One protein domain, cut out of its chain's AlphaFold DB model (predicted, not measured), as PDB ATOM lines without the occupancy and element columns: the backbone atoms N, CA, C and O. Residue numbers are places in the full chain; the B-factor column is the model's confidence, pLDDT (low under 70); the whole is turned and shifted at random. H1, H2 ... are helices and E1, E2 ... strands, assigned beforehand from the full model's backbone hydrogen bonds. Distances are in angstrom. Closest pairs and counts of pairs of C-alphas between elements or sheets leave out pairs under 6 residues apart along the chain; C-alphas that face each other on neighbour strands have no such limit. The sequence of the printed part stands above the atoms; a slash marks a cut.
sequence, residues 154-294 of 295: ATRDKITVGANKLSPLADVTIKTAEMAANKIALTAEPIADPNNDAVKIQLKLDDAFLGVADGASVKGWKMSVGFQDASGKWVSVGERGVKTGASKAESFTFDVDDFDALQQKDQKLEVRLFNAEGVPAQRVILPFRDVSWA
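AT A GLANCE: This is residues 154 to 294 of the 295 residues of an uncharacterized protein of Deltaproteobacteria bacterium RBG_16_71_12 (UniProt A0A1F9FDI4). This is an elongated sandwich of two twisted sheets, the five-stranded sheet E2 E10 E9 E6 E7 and the three-stranded sheet E3 E4 E8, which are partly face to face with their strands crossed at 30 degrees. A small pair of strands, E1 and E5, lies toward one end of the long axis, and the short helix H2 grazes both large sheets toward the other. The 141 printed residues have ten named strands and two named helices, in the order E1 E2 H1 E3 E4 E5 E6 E7 E8 H2 E9 E10; the larger sheet is mixed, the other two are antiparallel. The class is mostly strand, although under half of the residues, 70, are in named elements. The whole is compact, with a radius of gyration of the C-alphas of 15.3 A, and spans 52 by 27 by 23 A.

HOW THE PARTS SIT: Go first to E1, residues 159 to 161, the antiparallel neighbour of E5, residues 210 to 212; N 160 and O 211 are 3.0 A apart, within hydrogen-bond range. Next comes E2, residues 171 to 173, an edge strand of the larger sheet and the parallel neighbour of E10, residues 280 to 287, with N 285 and O 172 at 2.8 A. H1, residues 176 to 179, only grazes the smaller large sheet; its closest C-alpha pair with E3, residues 184 to 190, is Met 179 and Ala 185, 6.1 A. E3 and E4, residues 199 to 205, form a hairpin, with N 200 and O 189 at 2.7 A. E4 is also the antiparallel neighbour of E8, residues 250 to 256, with N 201 and O 254 at 2.8 A. Turn then to the hairpin of E6, residues 222 to 228, and E7, residues 234 to 241, with N 223 and O 240 at 2.8 A. E7 bends by 61 degrees at residue 237, and there you find the closest C-alphas of E7 and E8, those of Val 237 and Phe 254, 6.4 A apart. H2, residues 259 to 264, only grazes the five-stranded sheet with residues 262 to 263 and the three-stranded one with residues 259 to 262. E9, residues 268 to 274, is antiparallel to E6, with N 224 and O 272 at 2.8 A, and forms a hairpin with E10, with N 281 and O 273 at 2.8 A. In H2 every O i to N i+4 pair is within hydrogen-bond range; H1 is too short for such a pair. E3 and E6 are apart, and so are E4 and E9.

IN THESE COORDINATES: Find C-alpha 159 at (147.253, 207.320, 208.879), where E1 begins. From C-alpha 184 at (153.118, 222.272, 203.961), E3 runs 20.2 A to C-alpha 190, and E4 runs 19.3 A. E6 covers 19.4 A, E7 20.0 A and E8 19.6 A from first to last C-alpha. E9 measures 18.6 A, and E10 runs 20.4 A to C-alpha 287 at (148.705, 224.168, 192.105). Beyond it, residues 292 to 293 pair in parallel with residues 187 to 188 of E3.

THE WHOLE: Look to Ala 154 and Pro 194 for the two C-alphas farthest apart, 53.5 A. The printed part has no cut, and no link is long. The five-stranded sheet is twisted, with C-alphas up to 6.6 A off its best plane; the three-stranded one is only just so, at 4.4 A. The mean pLDDT of the printed part of this model is 89.6, and no printed residue is under 70.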
ATOM      1  N   ALA A 154     142.314 198.307 208.129       75.38
ATOM      2  CA  ALA A 154     142.212 198.876 209.478       75.38
ATOM      3  C   ALA A 154     143.277 199.943 209.813       75.38
ATOM      4  O   ALA A 154     143.173 200.616 210.839       75.38
ATOM      5  N   THR A 155     144.319 200.085 208.988       80.31
ATOM      6  CA  THR A 155     145.370 201.097 209.178       80.31
ATOM      7  C   THR A 155     145.065 202.414 208.478       80.31
ATOM      8  O   THR A 155     145.604 203.438 208.884       80.31
ATOM      9  N   ARG A 156     144.167 202.425 207.484       84.38
ATOM     10  CA  ARG A 156     143.835 203.617 206.694       84.38
ATOM     11  C   ARG A 156     143.369 204.778 207.570       84.38
ATOM     12  O   ARG A 156     143.890 205.879 207.453       84.38
ATOM     13  N   ASP A 157     142.432 204.516 208.479       86.50
ATOM     14  CA  ASP A 157     141.878 205.527 209.390       86.50
ATOM     15  C   ASP A 157     142.865 206.015 210.456       86.50
ATOM     16  O   ASP A 157     142.597 207.005 211.134       86.50
ATOM     17  N   LYS A 158     143.999 205.322 210.601       89.88
ATOM     18  CA  LYS A 158     145.061 205.634 211.559       89.88
ATOM     19  C   LYS A 158     146.214 206.411 210.931       89.88
ATOM     20  O   LYS A 158     147.124 206.794 211.658       89.88
ATOM     21  N   ILE A 159     146.210 206.601 209.612       92.00
ATOM     22  CA  ILE A 159     147.253 207.320 208.879       92.00
ATOM     23  C   ILE A 159     146.683 208.657 208.415       92.00
ATOM     24  O   ILE A 159     145.594 208.714 207.835       92.00
ATOM     25  N   THR A 160     147.436 209.730 208.646       94.19
ATOM     26  CA  THR A 160     147.103 211.071 208.162       94.19
ATOM     27  C   THR A 160     148.151 211.579 207.180       94.19
ATOM     28  O   THR A 160     149.334 211.262 207.287       94.19
ATOM     29  N   VAL A 161     147.699 212.385 206.224       94.25
ATOM     30  CA  VAL A 161     148.508 213.122 205.254       94.25
ATOM     31  C   VAL A 161     148.152 214.600 205.404       94.25
ATOM     32  O   VAL A 161     147.050 215.024 205.049       94.25
ATOM     33  N   GLY A 162     149.052 215.374 206.003       93.69
ATOM     34  CA  GLY A 162     148.749 216.706 206.516       93.69
ATOM     35  C   GLY A 162     147.647 216.641 207.576       93.69
ATOM     36  O   GLY A 162     147.746 215.879 208.542       93.69
ATOM     37  N   ALA A 163     146.577 217.409 207.371       93.00
ATOM     38  CA  ALA A 163     145.388 217.393 208.227       93.00
ATOM     39  C   ALA A 163     144.360 216.316 207.830       93.00
ATOM     40  O   ALA A 163     143.356 216.133 208.518       93.00
ATOM     41  N   ASN A 164     144.576 215.614 206.715       92.25
ATOM     42  CA  ASN A 164     143.592 214.710 206.126       92.25
ATOM     43  C   ASN A 164     143.866 213.252 206.493       92.25
ATOM     44  O   ASN A 164     145.010 212.856 206.696       92.25
ATOM     45  N   LYS A 165     142.825 212.417 206.517       92.56
ATOM     46  CA  LYS A 165     142.991 210.956 206.576       92.56
ATOM     47  C   LYS A 165     143.495 210.405 205.242       92.56
ATOM     48  O   LYS A 165     143.199 210.968 204.187       92.56
ATOM     49  N   LEU A 166     144.183 209.264 205.292       91.25
ATOM     50  CA  LEU A 166     144.663 208.573 204.099       91.25
ATOM     51  C   LEU A 166     143.513 208.219 203.139       91.25
ATOM     52  O   LEU A 166     142.534 207.560 203.516       91.25
ATOM     53  N   SER A 167     143.666 208.585 201.865       88.25
ATOM     54  CA  SER A 167     142.702 208.255 200.810       88.25
ATOM     55  C   SER A 167     143.383 207.690 199.552       88.25
ATOM     56  O   SER A 167     143.681 208.442 198.627       88.25
ATOM     57  N   PRO A 168     143.602 206.360 199.474       79.31
ATOM     58  CA  PRO A 168     144.404 205.723 198.415       79.31
ATOM     59  C   PRO A 168     143.924 205.836 196.975       79.31
ATOM     60  O   PRO A 168     144.692 205.569 196.058       79.31
ATOM     61  N   LEU A 169     142.681 206.257 196.769       71.12
ATOM     62  CA  LEU A 169     142.086 206.423 195.443       71.12
ATOM     63  C   LEU A 169     141.729 207.876 195.129       71.12
ATOM     64  O   LEU A 169     141.204 208.144 194.052       71.12
ATOM     65  N   ALA A 170     141.956 208.800 196.065       78.88
ATOM     66  CA  ALA A 170     141.565 210.188 195.895       78.88
ATOM     67  C   ALA A 170     142.789 211.093 195.852       78.88
ATOM     68  O   ALA A 170     143.700 210.993 196.678       78.88
ATOM     69  N   ASP A 171     142.748 212.032 194.916       88.56
ATOM     70  CA  ASP A 171     143.637 213.175 194.948       88.56
ATOM     71  C   ASP A 171     143.174 214.146 196.029       88.56
ATOM     72  O   ASP A 171     141.982 214.424 196.172       88.56
ATOM     73  N   VAL A 172     144.131 214.707 196.759       92.56
ATOM     74  CA  VAL A 172     143.873 215.799 197.693       92.56
ATOM     75  C   VAL A 172     144.559 217.042 197.169       92.56
ATOM     76  O   VAL A 172     145.781 217.131 197.163       92.56
ATOM     77  N   THR A 173     143.763 217.996 196.698       94.00
ATOM     78  CA  THR A 173     144.270 219.307 196.286       94.00
ATOM     79  C   THR A 173     144.285 220.229 197.495       94.00
ATOM     80  O   THR A 173     143.237 220.421 198.104       94.00
ATOM     81  N   ILE A 174     145.452 220.776 197.832       93.94
ATOM     82  CA  ILE A 174     145.639 221.710 198.948       93.94
ATOM     83  C   ILE A 174     145.898 223.099 198.374       93.94
ATOM     84  O   ILE A 174     146.842 223.288 197.605       93.94
ATOM     85  N   LYS A 175     145.059 224.065 198.750       92.19
ATOM     86  CA  LYS A 175     145.215 225.473 198.353       92.19
ATOM     87  C   LYS A 175     146.128 226.216 199.326       92.19
ATOM     88  O   LYS A 175     146.309 225.771 200.458       92.19
ATOM     89  N   THR A 176     146.625 227.396 198.944       90.81
ATOM     90  CA  THR A 176     147.517 228.233 199.780       90.81
ATOM     91  C   THR A 176     147.002 228.411 201.210       90.81
ATOM     92  O   THR A 176     147.736 228.186 202.168       90.81
ATOM     93  N   ALA A 177     145.711 228.732 201.367       91.25
ATOM     94  CA  ALA A 177     145.081 228.966 202.671       91.25
ATOM     95  C   ALA A 177     145.074 227.733 203.599       91.25
ATOM     96  O   ALA A 177     144.884 227.862 204.806       91.25
ATOM     97  N   GLU A 178     145.277 226.537 203.048       93.69
ATOM     98  CA  GLU A 178     145.217 225.259 203.757       93.69
ATOM     99  C   GLU A 178     146.608 224.651 203.979       93.69
ATOM    100  O   GLU A 178     146.728 223.673 204.719       93.69
ATOM    101  N   MET A 179     147.660 225.200 203.359       93.75
ATOM    102  CA  MET A 179     149.006 224.620 203.381       93.75
ATOM    103  C   MET A 179     149.544 224.484 204.808       93.75
ATOM    104  O   MET A 179     149.925 223.385 205.209       93.75
ATOM    105  N   ALA A 180     149.464 225.550 205.613       92.94
ATOM    106  CA  ALA A 180     149.936 225.533 206.999       92.94
ATOM    107  C   ALA A 180     149.191 224.494 207.856       92.94
ATOM    108  O   ALA A 180     149.812 223.713 208.576       92.94
ATOM    109  N   ALA A 181     147.859 224.412 207.724       94.81
ATOM    110  CA  ALA A 181     147.061 223.392 208.408       94.81
ATOM    111  C   ALA A 181     147.453 221.968 207.974       94.81
ATOM    112  O   ALA A 181     147.392 221.032 208.768       94.81
ATOM    113  N   ASN A 182     147.905 221.813 206.727       95.56
ATOM    114  CA  ASN A 182     148.377 220.556 206.163       95.56
ATOM    115  C   ASN A 182     149.878 220.312 206.331       95.56
ATOM    116  O   ASN A 182     150.363 219.334 205.765       95.56
ATOM    117  N   LYS A 183     150.593 221.119 207.130       96.38
ATOM    118  CA  LYS A 183     152.037 220.954 207.379       96.38
ATOM    119  C   LYS A 183     152.880 221.073 206.110       96.38
ATOM    120  O   LYS A 183     153.841 220.330 205.911       96.38
ATOM    121  N   ILE A 184     152.462 221.968 205.225       96.25
ATOM    122  CA  ILE A 184     153.118 222.272 203.961       96.25
ATOM    123  C   ILE A 184     153.475 223.756 203.975       96.25
ATOM    124  O   ILE A 184     152.654 224.593 204.349       96.25
ATOM    125  N   ALA A 185     154.672 224.086 203.507       94.81
ATOM    126  CA  ALA A 185     155.011 225.433 203.071       94.81
ATOM    127  C   ALA A 185     155.602 225.357 201.663       94.81
ATOM    128  O   ALA A 185     156.415 224.478 201.375       94.81
ATOM    129  N   LEU A 186     155.171 226.256 200.785       94.81
ATOM    130  CA  LEU A 186     155.584 226.276 199.388       94.81
ATOM    131  C   LEU A 186     155.884 227.713 198.975       94.81
ATOM    132  O   LEU A 186     154.969 228.528 198.890       94.81
ATOM    133  N   THR A 187     157.157 228.010 198.730       94.25
ATOM    134  CA  THR A 187     157.616 229.360 198.387       94.25
ATOM    135  C   THR A 187     158.326 229.398 197.040       94.25
ATOM    136  O   THR A 187     158.939 228.407 196.635       94.25
ATOM    137  N   ALA A 188     158.241 230.540 196.360       93.94
ATOM    138  CA  ALA A 188     158.987 230.859 195.146       93.94
ATOM    139  C   ALA A 188     159.906 232.064 195.375       93.94
ATOM    140  O   ALA A 188     159.476 233.078 195.922       93.94
ATOM    141  N   GLU A 189     161.146 231.960 194.912       94.00
ATOM    142  CA  GLU A 189     162.132 233.042 194.886       94.00
ATOM    143  C   GLU A 189     162.611 233.244 193.441       94.00
ATOM    144  O   GLU A 189     163.005 232.258 192.815       94.00
ATOM    145  N   PRO A 190     162.615 234.470 192.888       91.88
ATOM    146  CA  PRO A 190     163.180 234.716 191.564       91.88
ATOM    147  C   PRO A 190     164.655 234.303 191.491       91.88
ATOM    148  O   PRO A 190     165.424 234.534 192.430       91.88
ATOM    149  N   ILE A 191     165.070 233.733 190.363       92.62
ATOM    150  CA  ILE A 191     166.483 233.498 190.051       92.62
ATOM    151  C   ILE A 191     166.867 234.283 188.801       92.62
ATOM    152  O   ILE A 191     166.031 234.583 187.962       92.62
ATOM    153  N   ALA A 192     168.137 234.676 188.701       87.44
ATOM    154  CA  ALA A 192     168.597 235.465 187.566       87.44
ATOM    155  C   ALA A 192     168.588 234.620 186.284       87.44
ATOM    156  O   ALA A 192     169.362 233.667 186.166       87.44
ATOM    157  N   ASP A 193     167.770 235.018 185.318       86.81
ATOM    158  CA  ASP A 193     167.680 234.406 183.999       86.81
ATOM    159  C   ASP A 193     167.430 235.485 182.914       86.81
ATOM    160  O   ASP A 193     167.126 236.636 183.240       86.81
ATOM    161  N   PRO A 194     167.610 235.172 181.617       80.50
ATOM    162  CA  PRO A 194     167.462 236.154 180.539       80.50
ATOM    163  C   PRO A 194     166.064 236.780 180.403       80.50
ATOM    164  O   PRO A 194     165.958 237.890 179.878       80.50
ATOM    165  N   ASN A 195     165.016 236.084 180.840       83.31
ATOM    166  CA  ASN A 195     163.614 236.459 180.680       83.31
ATOM    167  C   ASN A 195     162.962 236.936 181.995       83.31
ATOM    168  O   ASN A 195     161.907 237.566 181.937       83.31
ATOM    169  N   ASN A 196     163.620 236.752 183.146       80.12
ATOM    170  CA  ASN A 196     163.118 237.052 184.498       80.12
ATOM    171  C   ASN A 196     161.847 236.269 184.876       80.12
ATOM    172  O   ASN A 196     161.029 236.763 185.654       80.12
ATOM    173  N   ASP A 197     161.665 235.078 184.312       85.12
ATOM    174  CA  ASP A 197     160.547 234.165 184.573       85.12
ATOM    175  C   ASP A 197     160.978 232.896 185.325       85.12
ATOM    176  O   ASP A 197     160.128 232.093 185.736       85.12
ATOM    177  N   ALA A 198     162.282 232.733 185.566       91.06
ATOM    178  CA  ALA A 198     162.798 231.597 186.295       91.06
ATOM    179  C   ALA A 198     162.683 231.812 187.810       91.06
ATOM    180  O   ALA A 198     163.018 232.864 188.366       91.06
ATOM    181  N   VAL A 199     162.252 230.768 188.516       94.12
ATOM    182  CA  VAL A 199     162.127 230.787 189.978       94.12
ATOM    183  C   VAL A 199     162.729 229.542 190.606       94.12
ATOM    184  O   VAL A 199     162.683 228.440 190.063       94.12
ATOM    185  N   LYS A 200     163.227 229.705 191.823       95.56
ATOM    186  CA  LYS A 200     163.534 228.619 192.738       95.56
ATOM    187  C   LYS A 200     162.317 228.342 193.601       95.56
ATOM    188  O   LYS A 200     161.874 229.201 194.360       95.56
ATOM    189  N   ILE A 201     161.806 227.121 193.521       95.31
ATOM    190  CA  ILE A 201     160.712 226.650 194.362       95.31
ATOM    191  C   ILE A 201     161.279 225.896 195.559       95.31
ATOM    192  O   ILE A 201     162.115 225.000 195.412       95.31
ATOM    193  N   GLN A 202     160.783 226.213 196.752       96.31
ATOM    194  CA  GLN A 202     161.052 225.461 197.968       96.31
ATOM    195  C   GLN A 202     159.753 224.882 198.535       96.31
ATOM    196  O   GLN A 202     158.887 225.608 199.016       96.31
ATOM    197  N   LEU A 203     159.647 223.553 198.518       97.19
ATOM    198  CA  LEU A 203     158.600 222.792 199.197       97.19
ATOM    199  C   LEU A 203     159.142 222.262 200.526       97.19
ATOM    200  O   LEU A 203     160.056 221.435 200.538       97.19
ATOM    201  N   LYS A 204     158.531 222.670 201.634       96.62
ATOM    202  CA  LYS A 204     158.747 222.097 202.966       96.62
ATOM    203  C   LYS A 204     157.529 221.279 203.375       96.62
ATOM    204  O   LYS A 204     156.396 221.738 203.251       96.62
ATOM    205  N   LEU A 205     157.786 220.076 203.866       97.00
ATOM    206  CA  LEU A 205     156.814 219.213 204.525       97.00
ATOM    207  C   LEU A 205     157.247 219.111 205.986       97.00
ATOM    208  O   LEU A 205     158.347 218.625 206.238       97.00
ATOM    209  N   ASP A 206     156.439 219.574 206.936       96.31
ATOM    210  CA  ASP A 206     156.846 219.597 208.345       96.31
ATOM    211  C   ASP A 206     156.792 218.202 208.996       96.31
ATOM    212  O   ASP A 206     156.314 217.208 208.432       96.31
ATOM    213  N   ASP A 207     157.283 218.129 210.236       93.75
ATOM    214  CA  ASP A 207     157.221 216.924 211.057       93.75
ATOM    215  C   ASP A 207     155.797 216.353 211.131       93.75
ATOM    216  O   ASP A 207     154.808 217.040 211.416       93.75
ATOM    217  N   ALA A 208     155.700 215.041 210.910       89.19
ATOM    218  CA  ALA A 208     154.448 214.304 210.831       89.19
ATOM    219  C   ALA A 208     153.453 214.874 209.800       89.19
ATOM    220  O   ALA A 208     152.246 214.870 210.055       89.19
ATOM    221  N   PHE A 209     153.942 215.353 208.647       94.75
ATOM    222  CA  PHE A 209     153.146 215.437 207.417       94.75
ATOM    223  C   PHE A 209     152.507 214.076 207.087       94.75
ATOM    224  O   PHE A 209     151.307 214.007 206.859       94.75
ATOM    225  N   LEU A 210     153.270 212.979 207.157       93.44
ATOM    226  CA  LEU A 210     152.727 211.622 207.268       93.44
ATOM    227  C   LEU A 210     152.640 211.239 208.743       93.44
ATOM    228  O   LEU A 210     153.640 210.851 209.361       93.44
ATOM    229  N   GLY A 211     151.444 211.391 209.298       90.38
ATOM    230  CA  GLY A 211     151.130 211.105 210.692       90.38
ATOM    231  C   GLY A 211     150.547 209.708 210.890       90.38
ATOM    232  O   GLY A 211     149.999 209.100 209.970       90.38
ATOM    233  N   VAL A 212     150.667 209.203 212.118       89.62
ATOM    234  CA  VAL A 212     150.104 207.915 212.543       89.62
ATOM    235  C   VAL A 212     149.477 208.022 213.931       89.62
ATOM    236  O   VAL A 212     149.997 208.726 214.796       89.62
ATOM    237  N   ALA A 213     148.389 207.287 214.151       84.69
ATOM    238  CA  ALA A 213     147.726 207.103 215.440       84.69
ATOM    239  C   ALA A 213     147.718 205.621 215.865       84.69
ATOM    240  O   ALA A 213     147.928 204.720 215.048       84.69
ATOM    241  N   ASP A 214     147.470 205.362 217.153       81.38
ATOM    242  CA  ASP A 214     147.177 204.034 217.720       81.38
ATOM    243  C   ASP A 214     148.146 202.910 217.312       81.38
ATOM    244  O   ASP A 214     147.732 201.804 216.944       81.38
ATOM    245  N   GLY A 215     149.451 203.202 217.342       72.94
ATOM    246  CA  GLY A 215     150.511 202.229 217.063       72.94
ATOM    247  C   GLY A 215     150.671 201.836 215.589       72.94
ATOM    248  O   GLY A 215     151.458 200.936 215.295       72.94
ATOM    249  N   ALA A 216     149.964 202.491 214.659       84.12
ATOM    250  CA  ALA A 216     150.234 202.358 213.229       84.12
ATOM    251  C   ALA A 216     151.634 202.893 212.879       84.12
ATOM    252  O   ALA A 216     152.249 203.649 213.634       84.12
ATOM    253  N   SER A 217     152.161 202.489 211.723       88.12
ATOM    254  CA  SER A 217     153.486 202.906 211.275       88.12
ATOM    255  C   SER A 217     153.492 203.180 209.783       88.12
ATOM    256  O   SER A 217     152.993 202.373 209.002       88.12
ATOM    257  N   VAL A 218     154.125 204.285 209.397       91.50
ATOM    258  CA  VAL A 218     154.487 204.572 208.001       91.50
ATOM    259  C   VAL A 218     155.972 204.301 207.736       91.50
ATOM    260  O   VAL A 218     156.544 204.785 206.763       91.50
ATOM    261  N   LYS A 219     156.641 203.518 208.590       92.44
ATOM    262  CA  LYS A 219     158.033 203.121 208.355       92.44
ATOM    263  C   LYS A 219     158.146 202.358 207.032       92.44
ATOM    264  O   LYS A 219     157.381 201.436 206.772       92.44
ATOM    265  N   GLY A 220     159.127 202.725 206.214       90.19
ATOM    266  CA  GLY A 220     159.359 202.155 204.887       90.19
ATOM    267  C   GLY A 220     158.562 202.826 203.767       90.19
ATOM    268  O   GLY A 220     158.863 202.580 202.602       90.19
ATOM    269  N   TRP A 221     157.603 203.700 204.091       93.38
ATOM    270  CA  TRP A 221     156.851 204.455 203.089       93.38
ATOM    271  C   TRP A 221     157.750 205.429 202.336       93.38
ATOM    272  O   TRP A 221     158.815 205.823 202.818       93.38
ATOM    273  N   LYS A 222     157.305 205.842 201.151       93.56
ATOM    274  CA  LYS A 222     158.045 206.745 200.271       93.56
ATOM    275  C   LYS A 222     157.202 207.941 199.862       93.56
ATOM    276  O   LYS A 222     156.026 207.801 199.537       93.56
ATOM    277  N   MET A 223     157.847 209.100 199.834       94.50
ATOM    278  CA  MET A 223     157.327 210.356 199.312       94.50
ATOM    279  C   MET A 223     158.130 210.717 198.069       94.50
ATOM    280  O   MET A 223     159.349 210.853 198.148       94.50
ATOM    281  N   SER A 224     157.460 210.867 196.934       94.12
ATOM    282  CA  SER A 224     158.055 211.341 195.685       94.12
ATOM    283  C   SER A 224     157.458 212.694 195.338       94.12
ATOM    284  O   SER A 224     156.241 212.826 195.269       94.12
ATOM    285  N   VAL A 225     158.313 213.669 195.059       95.88
ATOM    286  CA  VAL A 225     157.920 215.017 194.649       95.88
ATOM    287  C   VAL A 225     158.271 215.213 193.180       95.88
ATOM    288  O   VAL A 225     159.339 214.795 192.717       95.88
ATOM    289  N   GLY A 226     157.365 215.836 192.439       94.50
ATOM    290  CA  GLY A 226     157.594 216.235 191.057       94.50
ATOM    291  C   GLY A 226     156.388 216.939 190.458       94.50
ATOM    292  O   GLY A 226     155.375 217.118 191.127       94.50
ATOM    293  N   PHE A 227     156.499 217.339 189.203       91.81
ATOM    294  CA  PHE A 227     155.453 218.058 188.483       91.81
ATOM    295  C   PHE A 227     155.455 217.661 187.008       91.81
ATOM    296  O   PHE A 227     156.366 216.979 186.542       91.81
ATOM    297  N   GLN A 228     154.422 218.054 186.268       85.31
ATOM    298  CA  GLN A 228     154.441 217.980 184.809       85.31
ATOM    299  C   GLN A 228     154.946 219.306 184.242       85.31
ATOM    300  O   GLN A 228     154.453 220.369 184.616       85.31
ATOM    301  N   ASP A 229     155.942 219.245 183.362       81.00
ATOM    302  CA  ASP A 229     156.413 220.427 182.645       81.00
ATOM    303  C   ASP A 229     155.386 220.903 181.603       81.00
ATOM    304  O   ASP A 229     154.339 220.289 181.372       81.00
ATOM    305  N   ALA A 230     155.700 222.005 180.923       76.19
ATOM    306  CA  ALA A 230     154.848 222.589 179.892       76.19
ATOM    307  C   ALA A 230     154.535 221.642 178.710       76.19
ATOM    308  O   ALA A 230     153.589 221.922 177.963       76.19
ATOM    309  N   SER A 231     155.303 220.555 178.538       76.69
ATOM    310  CA  SER A 231     155.101 219.500 177.534       76.69
ATOM    311  C   SER A 231     154.280 218.309 178.054       76.69
ATOM    312  O   SER A 231     153.985 217.383 177.299       76.69
ATOM    313  N   GLY A 232     153.889 218.329 179.332       74.88
ATOM    314  CA  GLY A 232     153.192 217.236 180.008       74.88
ATOM    315  C   GLY A 232     154.121 216.116 180.486       74.88
ATOM    316  O   GLY A 232     153.649 215.094 180.993       74.88
ATOM    317  N   LYS A 233     155.441 216.280 180.350       81.06
ATOM    318  CA  LYS A 233     156.417 215.293 180.806       81.06
ATOM    319  C   LYS A 233     156.634 215.443 182.306       81.06
ATOM    320  O   LYS A 233     156.758 216.542 182.836       81.06
ATOM    321  N   TRP A 234     156.704 214.311 183.003       82.88
ATOM    322  CA  TRP A 234     157.003 214.294 184.429       82.88
ATOM    323  C   TRP A 234     158.457 214.696 184.703       82.88
ATOM    324  O   TRP A 234     159.395 214.059 184.215       82.88
ATOM    325  N   VAL A 235     158.623 215.708 185.548       87.56
ATOM    326  CA  VAL A 235     159.891 216.178 186.096       87.56
ATOM    327  C   VAL A 235     159.963 215.753 187.558       87.56
ATOM    328  O   VAL A 235     159.147 216.152 188.388       87.56
ATOM    329  N   SER A 236     160.936 214.899 187.880       91.81
ATOM    330  CA  SER A 236     161.162 214.443 189.252       91.81
ATOM    331  C   SER A 236     162.016 215.454 190.009       91.81
ATOM    332  O   SER A 236     163.119 215.769 189.578       91.81
ATOM    333  N   VAL A 237     161.512 215.912 191.155       93.00
ATOM    334  CA  VAL A 237     162.229 216.804 192.077       93.00
ATOM    335  C   VAL A 237     163.044 215.989 193.082       93.00
ATOM    336  O   VAL A 237     164.198 216.299 193.365       93.00
ATOM    337  N   GLY A 238     162.464 214.918 193.628       91.56
ATOM    338  CA  GLY A 238     163.182 214.026 194.533       91.56
ATOM    339  C   GLY A 238     162.299 212.999 195.229       91.56
ATOM    340  O   GLY A 238     161.074 213.058 195.167       91.56
ATOM    341  N   GLU A 239     162.941 212.060 195.924       92.88
ATOM    342  CA  GLU A 239     162.284 211.016 196.717       92.88
ATOM    343  C   GLU A 239     162.858 210.979 198.144       92.88
ATOM    344  O   GLU A 239     164.058 211.195 198.357       92.88
ATOM    345  N   ARG A 240     161.999 210.703 199.132       92.94
ATOM    346  CA  ARG A 240     162.361 210.496 200.541       92.94
ATOM    347  C   ARG A 240     161.633 209.288 201.111       92.94
ATOM    348  O   ARG A 240     160.426 209.140 200.948       92.94
ATOM    349  N   GLY A 241     162.377 208.427 201.799       92.44
ATOM    350  CA  GLY A 241     161.830 207.283 202.523       92.44
ATOM    351  C   GLY A 241     161.636 207.598 204.005       92.44
ATOM    352  O   GLY A 241     162.514 208.182 204.640       92.44
ATOM    353  N   VAL A 242     160.524 207.154 204.578       91.44
ATOM    354  CA  VAL A 242     160.222 207.312 206.001       91.44
ATOM    355  C   VAL A 242     160.933 206.221 206.802       91.44
ATOM    356  O   VAL A 242     160.659 205.031 206.658       91.44
ATOM    357  N   LYS A 243     161.875 206.612 207.665       89.81
ATOM    358  CA  LYS A 243     162.703 205.668 208.447       89.81
ATOM    359  C   LYS A 243     162.117 205.321 209.821       89.81
ATOM    360  O   LYS A 243     162.535 204.343 210.441       89.81
ATOM    361  N   THR A 244     161.172 206.126 210.295       87.31
ATOM    362  CA  THR A 244     160.581 206.084 211.643       87.31
ATOM    363  C   THR A 244     159.077 205.808 211.589       87.31
ATOM    364  O   THR A 244     158.532 205.568 210.521       87.31
ATOM    365  N   GLY A 245     158.396 205.806 212.741       85.00
ATOM    366  CA  GLY A 245     156.947 205.577 212.807       85.00
ATOM    367  C   GLY A 245     156.098 206.643 212.099       85.00
ATOM    368  O   GLY A 245     155.018 206.310 211.630       85.00
ATOM    369  N   ALA A 246     156.621 207.867 211.976       87.94
ATOM    370  CA  ALA A 246     156.046 209.007 211.255       87.94
ATOM    371  C   ALA A 246     157.114 209.673 210.366       87.94
ATOM    372  O   ALA A 246     158.315 209.419 210.561       87.94
ATOM    373  N   SER A 247     156.699 210.523 209.416       91.50
ATOM    374  CA  SER A 247     157.648 211.347 208.653       91.50
ATOM    375  C   SER A 247     158.288 212.414 209.537       91.50
ATOM    376  O   SER A 247     157.653 212.959 210.440       91.50
ATOM    377  N   LYS A 248     159.550 212.725 209.246       93.31
ATOM    378  CA  LYS A 248     160.211 213.928 209.753       93.31
ATOM    379  C   LYS A 248     160.008 215.082 208.776       93.31
ATOM    380  O   LYS A 248     159.537 214.849 207.662       93.31
ATOM    381  N   ALA A 249     160.389 216.279 209.199       95.25
ATOM    382  CA  ALA A 249     160.467 217.440 208.341       95.25
ATOM    383  C   ALA A 249     161.404 217.168 207.154       95.25
ATOM    384  O   ALA A 249     162.522 216.676 207.325       95.25
ATOM    385  N   GLU A 250     160.939 217.487 205.951       95.31
ATOM    386  CA  GLU A 250     161.653 217.306 204.689       95.31
ATOM    387  C   GLU A 250     161.560 218.588 203.860       95.31
ATOM    388  O   GLU A 250     160.546 219.287 203.876       95.31
ATOM    389  N   SER A 251     162.618 218.886 203.110       95.94
ATOM    390  CA  SER A 251     162.666 220.037 202.208       95.94
ATOM    391  C   SER A 251     163.133 219.604 200.825       95.94
ATOM    392  O   SER A 251     164.074 218.812 200.684       95.94
ATOM    393  N   PHE A 252     162.462 220.134 199.812       96.69
ATOM    394  CA  PHE A 252     162.751 219.929 198.404       96.69
ATOM    395  C   PHE A 252     162.917 221.294 197.752       96.69
ATOM    396  O   PHE A 252     162.050 222.158 197.875       96.69
ATOM    397  N   THR A 253     164.028 221.482 197.054       95.62
ATOM    398  CA  THR A 253     164.328 222.722 196.340       95.62
ATOM    399  C   THR A 253     164.684 222.384 194.908       95.62
ATOM    400  O   THR A 253     165.455 221.452 194.674       95.62
ATOM    401  N   PHE A 254     164.084 223.103 193.970       94.94
ATOM    402  CA  PHE A 254     164.275 222.901 192.542       94.94
ATOM    403  C   PHE A 254     164.007 224.199 191.792       94.94
ATOM    404  O   PHE A 254     163.212 225.025 192.240       94.94
ATOM    405  N   ASP A 255     164.666 224.343 190.654       94.00
ATOM    406  CA  ASP A 255     164.505 225.498 189.785       94.00
ATOM    407  C   ASP A 255     163.444 225.191 188.717       94.00
ATOM    408  O   ASP A 255     163.270 224.043 188.289       94.00
ATOM    409  N   VAL A 256     162.703 226.222 188.331       91.50
ATOM    410  CA  VAL A 256     161.709 226.210 187.262       91.50
ATOM    411  C   VAL A 256     162.066 227.338 186.311       91.50
ATOM    412  O   VAL A 256     162.061 228.492 186.723       91.50
ATOM    413  N   ASP A 257     162.349 226.993 185.057       88.69
ATOM    414  CA  ASP A 257     162.847 227.953 184.066       88.69
ATOM    415  C   ASP A 257     161.765 228.908 183.539       88.69
ATOM    416  O   ASP A 257     162.090 230.020 183.172       88.69
ATOM    417  N   ASP A 258     160.499 228.481 183.485       87.62
ATOM    418  CA  ASP A 258     159.374 229.283 182.974       87.62
ATOM    419  C   ASP A 258     158.173 229.107 183.913       87.62
ATOM    420  O   ASP A 258     157.310 228.234 183.733       87.62
ATOM    421  N   PHE A 259     158.180 229.868 185.010       89.69
ATOM    422  CA  PHE A 259     157.173 229.736 186.061       89.69
ATOM    423  C   PHE A 259     155.799 230.234 185.613       89.69
ATOM    424  O   PHE A 259     154.776 229.605 185.914       89.69
ATOM    425  N   ASP A 260     155.779 231.310 184.830       86.31
ATOM    426  CA  ASP A 260     154.561 231.904 184.289       86.31
ATOM    427  C   ASP A 260     153.817 230.917 183.382       86.31
ATOM    428  O   ASP A 260     152.597 230.759 183.511       86.31
ATOM    429  N   ALA A 261     154.517 230.171 182.517       86.25
ATOM    430  CA  ALA A 261     153.873 229.154 181.690       86.25
ATOM    431  C   ALA A 261     153.287 228.002 182.517       86.25
ATOM    432  O   ALA A 261     152.230 227.468 182.153       86.25
ATOM    433  N   LEU A 262     153.930 227.609 183.625       84.75
ATOM    434  CA  LEU A 262     153.367 226.599 184.526       84.75
ATOM    435  C   LEU A 262     152.080 227.102 185.191       84.75
ATOM    436  O   LEU A 262     151.102 226.352 185.258       84.75
ATOM    437  N   GLN A 263     152.040 228.364 185.630       86.19
ATOM    438  CA  GLN A 263     150.839 228.962 186.217       86.19
ATOM    439  C   GLN A 263     149.699 229.095 185.198       86.19
ATOM    440  O   GLN A 263     148.569 228.693 185.484       86.19
ATOM    441  N   GLN A 264     149.985 229.587 183.989       84.44
ATOM    442  CA  GLN A 264     148.985 229.773 182.929       84.44
ATOM    443  C   GLN A 264     148.353 228.454 182.463       84.44
ATOM    444  O   GLN A 264     147.178 228.422 182.094       84.44
ATOM    445  N   LYS A 265     149.113 227.353 182.495       83.38
ATOM    446  CA  LYS A 265     148.634 226.009 182.132       83.38
ATOM    447  C   LYS A 265     147.990 225.241 183.293       83.38
ATOM    448  O   LYS A 265     147.669 224.069 183.113       83.38
ATOM    449  N   ASP A 266     147.813 225.869 184.459       84.00
ATOM    450  CA  ASP A 266     147.314 225.233 185.689       84.00
ATOM    451  C   ASP A 266     148.099 223.956 186.050       84.00
ATOM    452  O   ASP A 266     147.537 222.945 186.490       84.00
ATOM    453  N   GLN A 267     149.419 223.989 185.821       89.25
ATOM    454  CA  GLN A 267     150.300 222.880 186.162       89.25
ATOM    455  C   GLN A 267     150.398 222.720 187.678       89.25
ATOM    456  O   GLN A 267     150.158 223.639 188.470       89.25
ATOM    457  N   LYS A 268     150.734 221.498 188.087       92.44
ATOM    458  CA  LYS A 268     150.620 221.054 189.474       92.44
ATOM    459  C   LYS A 268     151.927 220.453 189.949       92.44
ATOM    460  O   LYS A 268     152.479 219.565 189.301       92.44
ATOM    461  N   LEU A 269     152.358 220.888 191.125       95.00
ATOM    462  CA  LEU A 269     153.317 220.161 191.933       95.00
ATOM    463  C   LEU A 269     152.578 219.030 192.651       95.00
ATOM    464  O   LEU A 269     151.509 219.226 193.227       95.00
ATOM    465  N   GLU A 270     153.135 217.828 192.611       95.62
ATOM    466  CA  GLU A 270     152.544 216.648 193.222       95.62
ATOM    467  C   GLU A 270     153.488 216.051 194.267       95.62
ATOM    468  O   GLU A 270     154.672 215.816 194.008       95.62
ATOM    469  N   VAL A 271     152.932 215.721 195.433       95.69
ATOM    470  CA  VAL A 271     153.552 214.831 196.418       95.69
ATOM    471  C   VAL A 271     152.838 213.487 196.336       95.69
ATOM    472  O   VAL A 271     151.672 213.350 196.709       95.69
ATOM    473  N   ARG A 272     153.531 212.479 195.810       94.38
ATOM    474  CA  ARG A 272     153.026 211.115 195.642       94.38
ATOM    475  C   ARG A 272     153.517 210.237 196.778       94.38
ATOM    476  O   ARG A 272     154.719 210.153 197.033       94.38
ATOM    477  N   LEU A 273     152.585 209.562 197.433       92.50
ATOM    478  CA  LEU A 273     152.846 208.697 198.572       92.50
ATOM    479  C   LEU A 273     152.739 207.241 198.153       92.50
ATOM    480  O   LEU A 273     151.808 206.862 197.446       92.50
ATOM    481  N   PHE A 274     153.670 206.425 198.629       87.94
ATOM    482  CA  PHE A 274     153.670 204.983 198.431       87.94
ATOM    483  C   PHE A 274     153.890 204.289 199.772       87.94
ATOM    484  O   PHE A 274     154.676 204.770 200.595       87.94
ATOM    485  N   ASN A 275     153.226 203.155 199.987       86.44
ATOM    486  CA  ASN A 275     153.472 202.335 201.172       86.44
ATOM    487  C   ASN A 275     154.829 201.607 201.092       86.44
ATOM    488  O   ASN A 275     155.590 201.778 200.133       86.44
ATOM    489  N   ALA A 276     155.148 200.809 202.112       85.94
ATOM    490  CA  ALA A 276     156.417 200.087 202.197       85.94
ATOM    491  C   ALA A 276     156.617 199.081 201.048       85.94
ATOM    492  O   ALA A 276     157.746 198.822 200.635       85.94
ATOM    493  N   GLU A 277     155.523 198.565 200.492       81.12
ATOM    494  CA  GLU A 277     155.481 197.644 199.359       81.12
ATOM    495  C   GLU A 277     155.553 198.369 198.001       81.12
ATOM    496  O   GLU A 277     155.609 197.731 196.951       81.12
ATOM    497  N   GLY A 278     155.573 199.707 197.997       78.56
ATOM    498  CA  GLY A 278     155.635 200.520 196.784       78.56
ATOM    499  C   GLY A 278     154.289 200.743 196.090       78.56
ATOM    500  O   GLY A 278     154.276 201.234 194.961       78.56
ATOM    501  N   VAL A 279     153.174 200.423 196.750       79.69
ATOM    502  CA  VAL A 279     151.809 200.653 196.260       79.69
ATOM    503  C   VAL A 279     151.419 202.123 196.469       79.69
ATOM    504  O   VAL A 279     151.642 202.646 197.567       79.69
ATOM    505  N   PRO A 280     150.844 202.807 195.458       84.00
ATOM    506  CA  PRO A 280     150.337 204.169 195.587       84.00
ATOM    507  C   PRO A 280     149.315 204.289 196.718       84.00
ATOM    508  O   PRO A 280     148.321 203.568 196.746       84.00
ATOM    509  N   ALA A 281     149.575 205.214 197.637       88.06
ATOM    510  CA  ALA A 281     148.819 205.374 198.869       88.06
ATOM    511  C   ALA A 281     148.013 206.671 198.938       88.06
ATOM    512  O   ALA A 281     147.026 206.682 199.656       88.06
ATOM    513  N   GLN A 282     148.442 207.749 198.274       92.31
ATOM    514  CA  GLN A 282     147.691 209.001 198.086       92.31
ATOM    515  C   GLN A 282     148.522 209.973 197.241       92.31
ATOM    516  O   GLN A 282     149.756 209.942 197.270       92.31
ATOM    517  N   ARG A 283     147.850 210.860 196.506       92.81
ATOM    518  CA  ARG A 283     148.482 211.972 195.795       92.81
ATOM    519  C   ARG A 283     147.989 213.299 196.363       92.81
ATOM    520  O   ARG A 283     146.786 213.537 196.440       92.81
ATOM    521  N   VAL A 284     148.929 214.151 196.757       95.44
ATOM    522  CA  VAL A 284     148.666 215.530 197.177       95.44
ATOM    523  C   VAL A 284     149.051 216.462 196.038       95.44
ATOM    524  O   VAL A 284     150.147 216.351 195.494       95.44
ATOM    525  N   ILE A 285     148.140 217.353 195.672       95.19
ATOM    526  CA  ILE A 285     148.254 218.276 194.547       95.19
ATOM    527  C   ILE A 285     148.373 219.697 195.095       95.19
ATOM    528  O   ILE A 285     147.523 220.139 195.868       95.19
ATOM    529  N   LEU A 286     149.405 220.406 194.653       95.12
ATOM    530  CA  LEU A 286     149.704 221.795 194.982       95.12
ATOM    531  C   LEU A 286     149.750 222.587 193.663       95.12
ATOM    532  O   LEU A 286     150.703 222.433 192.894       95.12
ATOM    533  N   PRO A 287     148.714 223.373 193.331       92.38
ATOM    534  CA  PRO A 287     148.705 224.168 192.105       92.38
ATOM    535  C   PRO A 287     149.825 225.216 192.109       92.38
ATOM    536  O   PRO A 287     150.007 225.911 193.106       92.38
ATOM    537  N   PHE A 288     150.552 225.394 190.999       90.75
ATOM    538  CA  PHE A 288     151.624 226.404 190.949       90.75
ATOM    539  C   PHE A 288     151.116 227.844 191.098       90.75
ATOM    540  O   PHE A 288     151.828 228.701 191.615       90.75
ATOM    541  N   ARG A 289     149.863 228.106 190.710       88.69
ATOM    542  CA  ARG A 289     149.191 229.397 190.935       88.69
ATOM    543  C   ARG A 289     148.982 229.740 192.418       88.69
ATOM    544  O   ARG A 289     148.720 230.890 192.740       88.69
ATOM    545  N   ASP A 290     149.056 228.736 193.295       86.94
ATOM    546  CA  ASP A 290     148.821 228.855 194.736       86.94
ATOM    547  C   ASP A 290     150.150 228.973 195.523       86.94
ATOM    548  O   ASP A 290     150.145 228.977 196.757       86.94
ATOM    549  N   VAL A 291     151.296 229.049 194.836       87.88
ATOM    550  CA  VAL A 291     152.617 229.249 195.451       87.88
ATOM    551  C   VAL A 291     152.744 230.692 195.938       87.88
ATOM    552  O   VAL A 291     152.486 231.629 195.183       87.88
ATOM    553  N   SER A 292     153.176 230.885 197.184       83.75
ATOM    554  CA  SER A 292     153.495 232.218 197.702       83.75
ATOM    555  C   SER A 292     154.894 232.656 197.275       83.75
ATOM    556  O   SER A 292     155.831 231.858 197.313       83.75
ATOM    557  N   TRP A 293     155.061 233.931 196.940       84.94
ATOM    558  CA  TRP A 293     156.384 234.537 196.799       84.94
ATOM    559  C   TRP A 293     157.053 234.642 198.173       84.94
ATOM    560  O   TRP A 293     156.382 234.958 199.154       84.94
ATOM    561  N   ALA A 294     158.342 234.314 198.255       78.56
ATOM    562  CA  ALA A 294     159.127 234.609 199.446       78.56
ATOM    563  C   ALA A 294     159.330 236.129 199.548       78.56
ATOM    564  O   ALA A 294     159.606 236.776 198.535       78.56
TER     565      ALA A 294